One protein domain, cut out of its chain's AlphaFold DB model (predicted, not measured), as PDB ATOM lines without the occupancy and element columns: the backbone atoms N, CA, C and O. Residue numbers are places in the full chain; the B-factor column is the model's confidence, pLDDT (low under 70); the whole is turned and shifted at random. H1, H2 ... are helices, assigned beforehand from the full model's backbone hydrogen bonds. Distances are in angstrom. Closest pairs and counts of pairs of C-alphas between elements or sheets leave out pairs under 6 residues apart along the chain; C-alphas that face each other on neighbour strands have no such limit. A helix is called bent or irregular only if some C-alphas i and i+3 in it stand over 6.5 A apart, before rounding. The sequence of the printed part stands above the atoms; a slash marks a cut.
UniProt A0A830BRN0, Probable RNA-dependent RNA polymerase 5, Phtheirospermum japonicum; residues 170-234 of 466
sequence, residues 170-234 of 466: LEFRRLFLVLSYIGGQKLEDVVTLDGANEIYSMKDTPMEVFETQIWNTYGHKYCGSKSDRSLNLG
ATOM      1  N   LEU A 170     -39.456  16.988 -24.067       75.75
ATOM      2  CA  LEU A 170     -38.215  17.334 -24.754       75.75
ATOM      3  C   LEU A 170     -38.407  17.385 -26.277       75.75
ATOM      4  O   LEU A 170     -39.344  16.818 -26.838       75.75
ATOM      5  N   GLU A 171     -37.461  18.019 -26.966       75.75
ATOM      6  CA  GLU A 171     -37.296  17.841 -28.411       75.75
ATOM      7  C   GLU A 171     -37.040  16.360 -28.732       75.75
ATOM      8  O   GLU A 171     -36.317  15.673 -27.999       75.75
ATOM      9  N   PHE A 172     -37.548  15.867 -29.869       72.31
ATOM     10  CA  PHE A 172     -37.397  14.452 -30.234       72.31
ATOM     11  C   PHE A 172     -35.949  13.983 -30.253       72.31
ATOM     12  O   PHE A 172     -35.665  12.858 -29.851       72.31
ATOM     13  N   ARG A 173     -35.030  14.848 -30.690       74.12
ATOM     14  CA  ARG A 173     -33.598  14.545 -30.724       74.12
ATOM     15  C   ARG A 173     -33.049  14.171 -29.350       74.12
ATOM     16  O   ARG A 173     -32.264  13.236 -29.242       74.12
ATOM     17  N   ARG A 174     -33.497  14.869 -28.304       82.62
ATOM     18  CA  ARG A 174     -33.070  14.655 -26.917       82.62
ATOM     19  C   ARG A 174     -33.717  13.415 -26.332       82.62
ATOM     20  O   ARG A 174     -33.016  12.583 -25.767       82.62
ATOM     21  N   LEU A 175     -35.027  13.256 -26.526       80.81
ATOM     22  CA  LEU A 175     -35.742  12.060 -26.082       80.81
ATOM     23  C   LEU A 175     -35.154  10.795 -26.723       80.81
ATOM     24  O   LEU A 175     -34.833   9.837 -26.025       80.81
ATOM     25  N   PHE A 176     -34.949  10.812 -28.041       76.62
ATOM     26  CA  PHE A 176     -34.353   9.700 -28.777       76.62
ATOM     27  C   PHE A 176     -32.951   9.363 -28.268       76.62
ATOM     28  O   PHE A 176     -32.617   8.191 -28.112       76.62
ATOM     29  N   LEU A 177     -32.132  10.378 -27.986       80.06
ATOM     30  CA  LEU A 177     -30.791  10.191 -27.449       80.06
ATOM     31  C   LEU A 177     -30.815   9.516 -26.072       80.06
ATOM     32  O   LEU A 177     -30.086   8.551 -25.863       80.06
ATOM     33  N   VAL A 178     -31.687   9.975 -25.167       81.62
ATOM     34  CA  VAL A 178     -31.870   9.361 -23.843       81.62
ATOM     35  C   VAL A 178     -32.266   7.893 -23.989       81.62
ATOM     36  O   VAL A 178     -31.601   7.025 -23.431       81.62
ATOM     37  N   LEU A 179     -33.278   7.597 -24.810       80.12
ATOM     38  CA  LEU A 179     -33.737   6.224 -25.054       80.12
ATOM     39  C   LEU A 179     -32.674   5.350 -25.741       80.12
ATOM     40  O   LEU A 179     -32.601   4.146 -25.499       80.12
ATOM     41  N   SER A 180     -31.812   5.945 -26.564       76.06
ATOM     42  CA  SER A 180     -30.686   5.235 -27.178       76.06
ATOM     43  C   SER A 180     -29.602   4.905 -26.146       76.06
ATOM     44  O   SER A 180     -29.027   3.818 -26.175       76.06
ATOM     45  N   TYR A 181     -29.326   5.822 -25.215       81.56
ATOM     46  CA  TYR A 181     -28.233   5.702 -24.241       81.56
ATOM     47  C   TYR A 181     -28.577   4.843 -23.024       81.56
ATOM     48  O   TYR A 181     -27.672   4.383 -22.333       81.56
ATOM     49  N   ILE A 182     -29.854   4.532 -22.793       79.81
ATOM     50  CA  ILE A 182     -30.239   3.484 -21.833       79.81
ATOM     51  C   ILE A 182     -30.048   2.064 -22.396       79.81
ATOM     52  O   ILE A 182     -30.333   1.095 -21.702       79.81
ATOM     53  N   GLY A 183     -29.561   1.905 -23.634       71.75
ATOM     54  CA  GLY A 183     -29.098   0.613 -24.159       71.75
ATOM     55  C   GLY A 183     -30.181  -0.468 -24.243       71.75
ATOM     56  O   GLY A 183     -29.890  -1.647 -24.047       71.75
ATOM     57  N   GLY A 184     -31.436  -0.078 -24.487       68.62
ATOM     58  CA  GLY A 184     -32.575  -1.001 -24.564       68.62
ATOM     59  C   GLY A 184     -33.104  -1.490 -23.211       68.62
ATOM     60  O   GLY A 184     -33.950  -2.382 -23.185       68.62
ATOM     61  N   GLN A 185     -32.629  -0.928 -22.096       71.44
ATOM     62  CA  GLN A 185     -33.265  -1.118 -20.792       71.44
ATOM     63  C   GLN A 185     -34.626  -0.414 -20.746       71.44
ATOM     64  O   GLN A 185     -34.878   0.526 -21.504       71.44
ATOM     65  N   LYS A 186     -35.502  -0.840 -19.829       75.81
ATOM     66  CA  LYS A 186     -36.730  -0.090 -19.553       75.81
ATOM     67  C   LYS A 186     -36.373   1.257 -18.938       75.81
ATOM     68  O   LYS A 186     -35.473   1.344 -18.102       75.81
ATOM     69  N   LEU A 187     -37.087   2.303 -19.349       76.81
ATOM     70  CA  LEU A 187     -36.818   3.662 -18.893       76.81
ATOM     71  C   LEU A 187     -36.941   3.765 -17.370       76.81
ATOM     72  O   LEU A 187     -36.121   4.413 -16.732       76.81
ATOM     73  N   GLU A 188     -37.929   3.088 -16.794       81.25
ATOM     74  CA  GLU A 188     -38.257   3.128 -15.368       81.25
ATOM     75  C   GLU A 188     -37.199   2.435 -14.503       81.25
ATOM     76  O   GLU A 188     -37.035   2.789 -13.336       81.25
ATOM     77  N   ASP A 189     -36.464   1.486 -15.084       81.19
ATOM     78  CA  ASP A 189     -35.409   0.735 -14.399       81.19
ATOM     79  C   ASP A 189     -34.093   1.531 -14.336       81.19
ATOM     80  O   ASP A 189     -33.220   1.240 -13.517       81.19
ATOM     81  N   VAL A 190     -33.932   2.536 -15.206       83.81
ATOM     82  CA  VAL A 190     -32.678   3.290 -15.376       83.81
ATOM     83  C   VAL A 190     -32.808   4.753 -14.962       83.81
ATOM     84  O   VAL A 190     -31.889   5.319 -14.367       83.81
ATOM     85  N   VAL A 191     -33.933   5.383 -15.288       84.94
ATOM     86  CA  VAL A 191     -34.183   6.801 -15.048       84.94
ATOM     87  C   VAL A 191     -35.178   6.929 -13.902       84.94
ATOM     88  O   VAL A 191     -36.350   6.563 -14.003       84.94
ATOM     89  N   THR A 192     -34.699   7.469 -12.782       90.94
ATOM     90  CA  THR A 192     -35.551   7.828 -11.645       90.94
ATOM     91  C   THR A 192     -36.427   9.030 -11.997       90.94
ATOM     92  O   THR A 192     -36.152   9.761 -12.948       90.94
ATOM     93  N   LEU A 193     -37.483   9.271 -11.216       88.25
ATOM     94  CA  LEU A 193     -38.335  10.445 -11.410       88.25
ATOM     95  C   LEU A 193     -37.537  11.758 -11.303       88.25
ATOM     96  O   LEU A 193     -37.691  12.643 -12.142       88.25
ATOM     97  N   ASP A 194     -36.634  11.853 -10.325       90.25
ATOM     98  CA  ASP A 194     -35.742  13.008 -10.168       90.25
ATOM     99  C   ASP A 194     -34.766  13.133 -11.339       90.25
ATOM    100  O   ASP A 194     -34.580  14.228 -11.862       90.25
ATOM    101  N   GLY A 195     -34.227  12.010 -11.829       89.69
ATOM    102  CA  GLY A 195     -33.390  11.991 -13.027       89.69
ATOM    103  C   GLY A 195     -34.142  12.476 -14.268       89.69
ATOM    104  O   GLY A 195     -33.602  13.248 -15.052       89.69
ATOM    105  N   ALA A 196     -35.414  12.109 -14.435       85.88
ATOM    106  CA  ALA A 196     -36.235  12.618 -15.533       85.88
ATOM    107  C   ALA A 196     -36.438  14.143 -15.447       85.88
ATOM    108  O   ALA A 196     -36.368  14.830 -16.468       85.88
ATOM    109  N   ASN A 197     -36.641  14.684 -14.241       89.81
ATOM    110  CA  ASN A 197     -36.732  16.130 -14.014       89.81
ATOM    111  C   ASN A 197     -35.393  16.843 -14.254       89.81
ATOM    112  O   ASN A 197     -35.378  17.918 -14.851       89.81
ATOM    113  N   GLU A 198     -34.273  16.243 -13.850       92.38
ATOM    114  CA  GLU A 198     -32.929  16.758 -14.122       92.38
ATOM    115  C   GLU A 198     -32.669  16.817 -15.631       92.38
ATOM    116  O   GLU A 198     -32.314  17.872 -16.156       92.38
ATOM    117  N   ILE A 199     -32.951  15.733 -16.361       91.25
ATOM    118  CA  ILE A 199     -32.864  15.706 -17.826       91.25
ATOM    119  C   ILE A 199     -33.736  16.806 -18.440       91.25
ATOM    120  O   ILE A 199     -33.285  17.531 -19.328       91.25
ATOM    121  N   TYR A 200     -34.973  16.961 -17.964       87.44
ATOM    122  CA  TYR A 200     -35.875  17.998 -18.456       87.44
ATOM    123  C   TYR A 200     -35.374  19.420 -18.172       87.44
ATOM    124  O   TYR A 200     -35.526  20.298 -19.018       87.44
ATOM    125  N   SER A 201     -34.726  19.657 -17.031       91.25
ATOM    126  CA  SER A 201     -34.140  20.965 -16.703       91.25
ATOM    127  C   SER A 201     -33.046  21.393 -17.691       91.25
ATOM    128  O   SER A 201     -32.821  22.582 -17.897       91.25
ATOM    129  N   MET A 202     -32.428  20.425 -18.373       90.81
ATOM    130  CA  MET A 202     -31.400  20.644 -19.388       90.81
ATOM    131  C   MET A 202     -31.978  20.782 -20.809       90.81
ATOM    132  O   MET A 202     -31.230  20.737 -21.783       90.81
ATOM    133  N   LYS A 203     -33.301  20.936 -20.974       86.19
ATOM    134  CA  LYS A 203     -33.951  21.006 -22.300       86.19
ATOM    135  C   LYS A 203     -33.422  22.133 -23.200       86.19
ATOM    136  O   LYS A 203     -33.393  21.955 -24.413       86.19
ATOM    137  N   ASP A 204     -32.974  23.238 -22.606       86.88
ATOM    138  CA  ASP A 204     -32.532  24.445 -23.320       86.88
ATOM    139  C   ASP A 204     -30.998  24.529 -23.460       86.88
ATOM    140  O   ASP A 204     -30.468  25.487 -24.022       86.88
ATOM    141  N   THR A 205     -30.245  23.541 -22.957       89.06
ATOM    142  CA  THR A 205     -28.773  23.541 -23.051       89.06
ATOM    143  C   THR A 205     -28.303  23.151 -24.453       89.06
ATOM    144  O   THR A 205     -29.004  22.397 -25.127       89.06
ATOM    145  N   PRO A 206     -27.116  23.585 -24.917       87.69
ATOM    146  CA  PRO A 206     -26.562  23.127 -26.193       87.69
ATOM    147  C   PRO A 206     -26.527  21.598 -26.283       87.69
ATOM    148  O   PRO A 206     -26.253  20.915 -25.291       87.69
ATOM    149  N   MET A 207     -26.796  21.044 -27.465       84.94
ATOM    150  CA  MET A 207     -27.001  19.600 -27.616       84.94
ATOM    151  C   MET A 207     -25.729  18.798 -27.311       84.94
ATOM    152  O   MET A 207     -25.812  17.683 -26.809       84.94
ATOM    153  N   GLU A 208     -24.551  19.374 -27.556       83.50
ATOM    154  CA  GLU A 208     -23.261  18.782 -27.175       83.50
ATOM    155  C   GLU A 208     -23.118  18.619 -25.653       83.50
ATOM    156  O   GLU A 208     -22.683  17.570 -25.167       83.50
ATOM    157  N   VAL A 209     -23.528  19.642 -24.895       87.38
ATOM    158  CA  VAL A 209     -23.504  19.624 -23.424       87.38
ATOM    159  C   VAL A 209     -24.506  18.595 -22.913       87.38
ATOM    160  O   VAL A 209     -24.154  17.751 -22.089       87.38
ATOM    161  N   PHE A 210     -25.718  18.617 -23.471       90.12
ATOM    162  CA  PHE A 210     -26.770  17.663 -23.143       90.12
ATOM    163  C   PHE A 210     -26.330  16.218 -23.410       90.12
ATOM    164  O   PHE A 210     -26.386  15.385 -22.511       90.12
ATOM    165  N   GLU A 211     -25.836  15.908 -24.613       88.06
ATOM    166  CA  GLU A 211     -25.374  14.562 -24.972       88.06
ATOM    167  C   GLU A 211     -24.256  14.083 -24.057       88.06
ATOM    168  O   GLU A 211     -24.315  12.956 -23.566       88.06
ATOM    169  N   THR A 212     -23.285  14.948 -23.769       86.62
ATOM    170  CA  THR A 212     -22.177  14.613 -22.874       86.62
ATOM    171  C   THR A 212     -22.681  14.256 -21.477       86.62
ATOM    172  O   THR A 212     -22.216  13.279 -20.889       86.62
ATOM    173  N   GLN A 213     -23.658  14.998 -20.954       90.00
ATOM    174  CA  GLN A 213     -24.274  14.707 -19.661       90.00
ATOM    175  C   GLN A 213     -25.051  13.386 -19.690       90.00
ATOM    176  O   GLN A 213     -24.811  12.531 -18.841       90.00
ATOM    177  N   ILE A 214     -25.902  13.146 -20.695       89.44
ATOM    178  CA  ILE A 214     -26.651  11.881 -20.804       89.44
ATOM    179  C   ILE A 214     -25.703  10.684 -20.968       89.44
ATOM    180  O   ILE A 214     -25.924   9.634 -20.360       89.44
ATOM    181  N   TRP A 215     -24.617  10.825 -21.732       86.12
ATOM    182  CA  TRP A 215     -23.600   9.781 -21.871       86.12
ATOM    183  C   TRP A 215     -22.911   9.476 -20.534       86.12
ATOM    184  O   TRP A 215     -22.805   8.317 -20.121       86.12
ATOM    185  N   ASN A 216     -22.464  10.518 -19.834       87.75
ATOM    186  CA  ASN A 216     -21.762  10.382 -18.560       87.75
ATOM    187  C   ASN A 216     -22.670   9.887 -17.433       87.75
ATOM    188  O   ASN A 216     -22.176   9.258 -16.506       87.75
ATOM    189  N   THR A 217     -23.978  10.116 -17.501       89.44
ATOM    190  CA  THR A 217     -24.913   9.642 -16.471       89.44
ATOM    191  C   THR A 217     -25.420   8.232 -16.774       89.44
ATOM    192  O   THR A 217     -25.404   7.369 -15.883       89.44
ATOM    193  N   TYR A 218     -25.806   7.978 -18.029       86.62
ATOM    194  CA  TYR A 218     -26.486   6.754 -18.469       86.62
ATOM    195  C   TYR A 218     -25.687   5.982 -19.528       86.62
ATOM    196  O   TYR A 218     -25.361   4.817 -19.313       86.62
ATOM    197  N   GLY A 219     -25.313   6.630 -20.637       81.56
ATOM    198  CA  GLY A 219     -24.746   5.969 -21.825       81.56
ATOM    199  C   GLY A 219     -23.548   5.060 -21.551       81.56
ATOM    200  O   GLY A 219     -23.548   3.898 -21.943       81.56
ATOM    201  N   HIS A 220     -22.553   5.533 -20.800       81.25
ATOM    202  CA  HIS A 220     -21.348   4.751 -20.502       81.25
ATOM    203  C   HIS A 220     -21.599   3.480 -19.662       81.25
ATOM    204  O   HIS A 220     -20.719   2.625 -19.607       81.25
ATOM    205  N   LYS A 221     -22.758   3.364 -18.991       83.56
ATOM    206  CA  LYS A 221     -23.128   2.196 -18.170       83.56
ATOM    207  C   LYS A 221     -23.836   1.116 -18.980       83.56
ATOM    208  O   LYS A 221     -23.653  -0.063 -18.694       83.56
ATOM    209  N   TYR A 222     -24.656   1.517 -19.950       76.12
ATOM    210  CA  TYR A 222     -25.564   0.612 -20.665       76.12
ATOM    211  C   TYR A 222     -25.178   0.387 -22.130       76.12
ATOM    212  O   TYR A 222     -25.586  -0.611 -22.722       76.12
ATOM    213  N   CYS A 223     -24.355   1.256 -22.720       73.88
ATOM    214  CA  CYS A 223     -23.778   1.044 -24.044       73.88
ATOM    215  C   CYS A 223     -22.438   0.296 -23.925       73.88
ATOM    216  O   CYS A 223     -21.552   0.694 -23.170       73.88
ATOM    217  N   GLY A 224     -22.289  -0.798 -24.680       59.91
ATOM    218  CA  GLY A 224     -21.179  -1.749 -24.540       59.91
ATOM    219  C   GLY A 224     -19.794  -1.217 -24.928       59.91
ATOM    220  O   GLY A 224     -18.789  -1.761 -24.467       59.91
ATOM    221  N   SER A 225     -19.698  -0.165 -25.748       63.19
ATOM    222  CA  SER A 225     -18.418   0.456 -26.102       63.19
ATOM    223  C   SER A 225     -18.537   1.956 -26.410       63.19
ATOM    224  O   SER A 225     -19.562   2.432 -26.891       63.19
ATOM    225  N   LYS A 226     -17.446   2.720 -26.213       62.84
ATOM    226  CA  LYS A 226     -17.350   4.120 -26.687       62.84
ATOM    227  C   LYS A 226     -17.530   4.244 -28.205       62.84
ATOM    228  O   LYS A 226     -17.866   5.320 -28.674       62.84
ATOM    229  N   SER A 227     -17.309   3.169 -28.958       57.97
ATOM    230  CA  SER A 227     -17.505   3.135 -30.409       57.97
ATOM    231  C   SER A 227     -18.983   3.177 -30.805       57.97
ATOM    232  O   SER A 227     -19.295   3.588 -31.917       57.97
ATOM    233  N   ASP A 228     -19.886   2.807 -29.892       58.81
ATOM    234  CA  ASP A 228     -21.336   2.934 -30.077       58.81
ATOM    235  C   ASP A 228     -21.821   4.370 -29.792       58.81
ATOM    236  O   ASP A 228     -22.951   4.738 -30.125       58.81
ATOM    237  N   ARG A 229     -20.957   5.218 -29.205       68.69
ATOM    238  CA  ARG A 229     -21.223   6.644 -29.002       68.69
ATOM    239  C   ARG A 229     -21.107   7.374 -30.336       68.69
ATOM    240  O   ARG A 229     -20.016   7.672 -30.818       68.69
ATOM    241  N   SER A 230     -22.250   7.713 -30.917       57.75
ATOM    242  CA  SER A 230     -22.311   8.561 -32.107       57.75
ATOM    243  C   SER A 230     -22.008  10.023 -31.742       57.75
ATOM    244  O   SER A 230     -22.906  10.797 -31.413       57.75
ATOM    245  N   LEU A 231     -20.725  10.395 -31.770       61.41
ATOM    246  CA  LEU A 231     -20.266  11.779 -31.606       61.41
ATOM    247  C   LEU A 231     -20.552  12.569 -32.890       61.41
ATOM    248  O   LEU A 231     -19.729  12.622 -33.805       61.41
ATOM    249  N   ASN A 232     -21.728  13.183 -32.977       61.41
ATOM    250  CA  ASN A 232     -22.039  14.102 -34.067       61.41
ATOM    251  C   ASN A 232     -21.562  15.516 -33.728       61.41
ATOM    252  O   ASN A 232     -22.174  16.212 -32.931       61.41
ATOM    253  N   LEU A 233     -20.502  15.983 -34.387       56.06
ATOM    254  CA  LEU A 233     -19.891  17.304 -34.153       56.06
ATOM    255  C   LEU A 233     -20.722  18.502 -34.671       56.06
ATOM    256  O   LEU A 233     -20.221  19.617 -34.735       56.06
ATOM    257  N   GLY A 234     -21.971  18.294 -35.098       62.34
ATOM    258  CA  GLY A 234     -22.774  19.325 -35.767       62.34
ATOM    259  C   GLY A 234     -24.238  19.367 -35.345       62.34
ATOM    260  O   GLY A 234     -25.081  19.754 -36.154       62.34
TER     261      GLY A 234
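AT A GLANCE: This is residues 170 to 234 of the 466 residues of the protein "Probable RNA-dependent RNA polymerase 5" of Phtheirospermum japonicum (UniProt A0A830BRN0). Three helices, H1, H3 and H4, stand side by side with their centres at the corners of a triangle; H4, the longest, packs on H1, while H3 is set a little off from both. The short helix H2 sits at one end of this triangle, by the end of H1 and the beginning of H3, and after H4 a stretch without a named element, residues 223 to 234, folds back along the outside. The printed part has 65 residues with four named helices, in the order H1, H2, H3, H4, and no named strand; the class is all helix. The whole is compact, with a radius of gyration of the C-alphas of 11.1 A, and is rounded, spanning 29 by 27 by 18 A.

HOW THE PARTS SIT: H4, residues 207 to 222, has a kink of 50 degrees near residue 216. It is irregular: C-alphas 217 and 220 are 7.3 A apart. It touches H1, residues 172 to 181, with 11 pairs of C-alphas within 8 A; the closest are those of Tyr 181 and Gly 219, 4.3 A apart. H1 and H4 run the same way at a shallow tilt of 26 degrees. H3, residues 193 to 201, is close to H4 but not clearly touching, and the closest C-alphas, of Ile 199 and Ile 214, are 7.9 A apart. H3 and H4 run opposite ways at a shallow tilt of 23 degrees. H1 and H3 are near each other, with 6 pairs of C-alphas within 10 A. H2, residues 187 to 190, is close to H1 but not clearly touching, at 7.3 A between the C-alphas of Leu 179 and Leu 187, their closest. It is likewise close to H4 but not clearly touching, at 7.7 A between the C-alphas of Val 190 and Tyr 218, their closest. H2 and H3 are apart. In H1 and H3 every O i to N i+4 pair is within hydrogen-bond range, in H4 10 of 12 are, and H2 is too short for such a pair.

IN THESE COORDINATES: H4 measures 20.3 A from the C-alpha of Met 207 at (-27.001, 19.600, -27.616) to that of Tyr 222 at (-25.564, 0.612, -20.665). H1 begins at C-alpha 172 at (-37.397, 14.452, -30.234) and measures 14.0 A. H3 measures 12.5 A and H2 5.4 A.

THE WHOLE: The two C-alphas farthest apart, those of Asp 189 and Gly 234, are 31.0 A apart. The printed part has no cut, and the links H1 to H2, H2 to H3 and H3 to H4 are tight. The C-alphas of residues 223 to 234 lie 11 to 17 A from the mean of all C-alphas. The mean pLDDT of the printed part is 79.5; residue 184 and residues 224 to 234 are under 70.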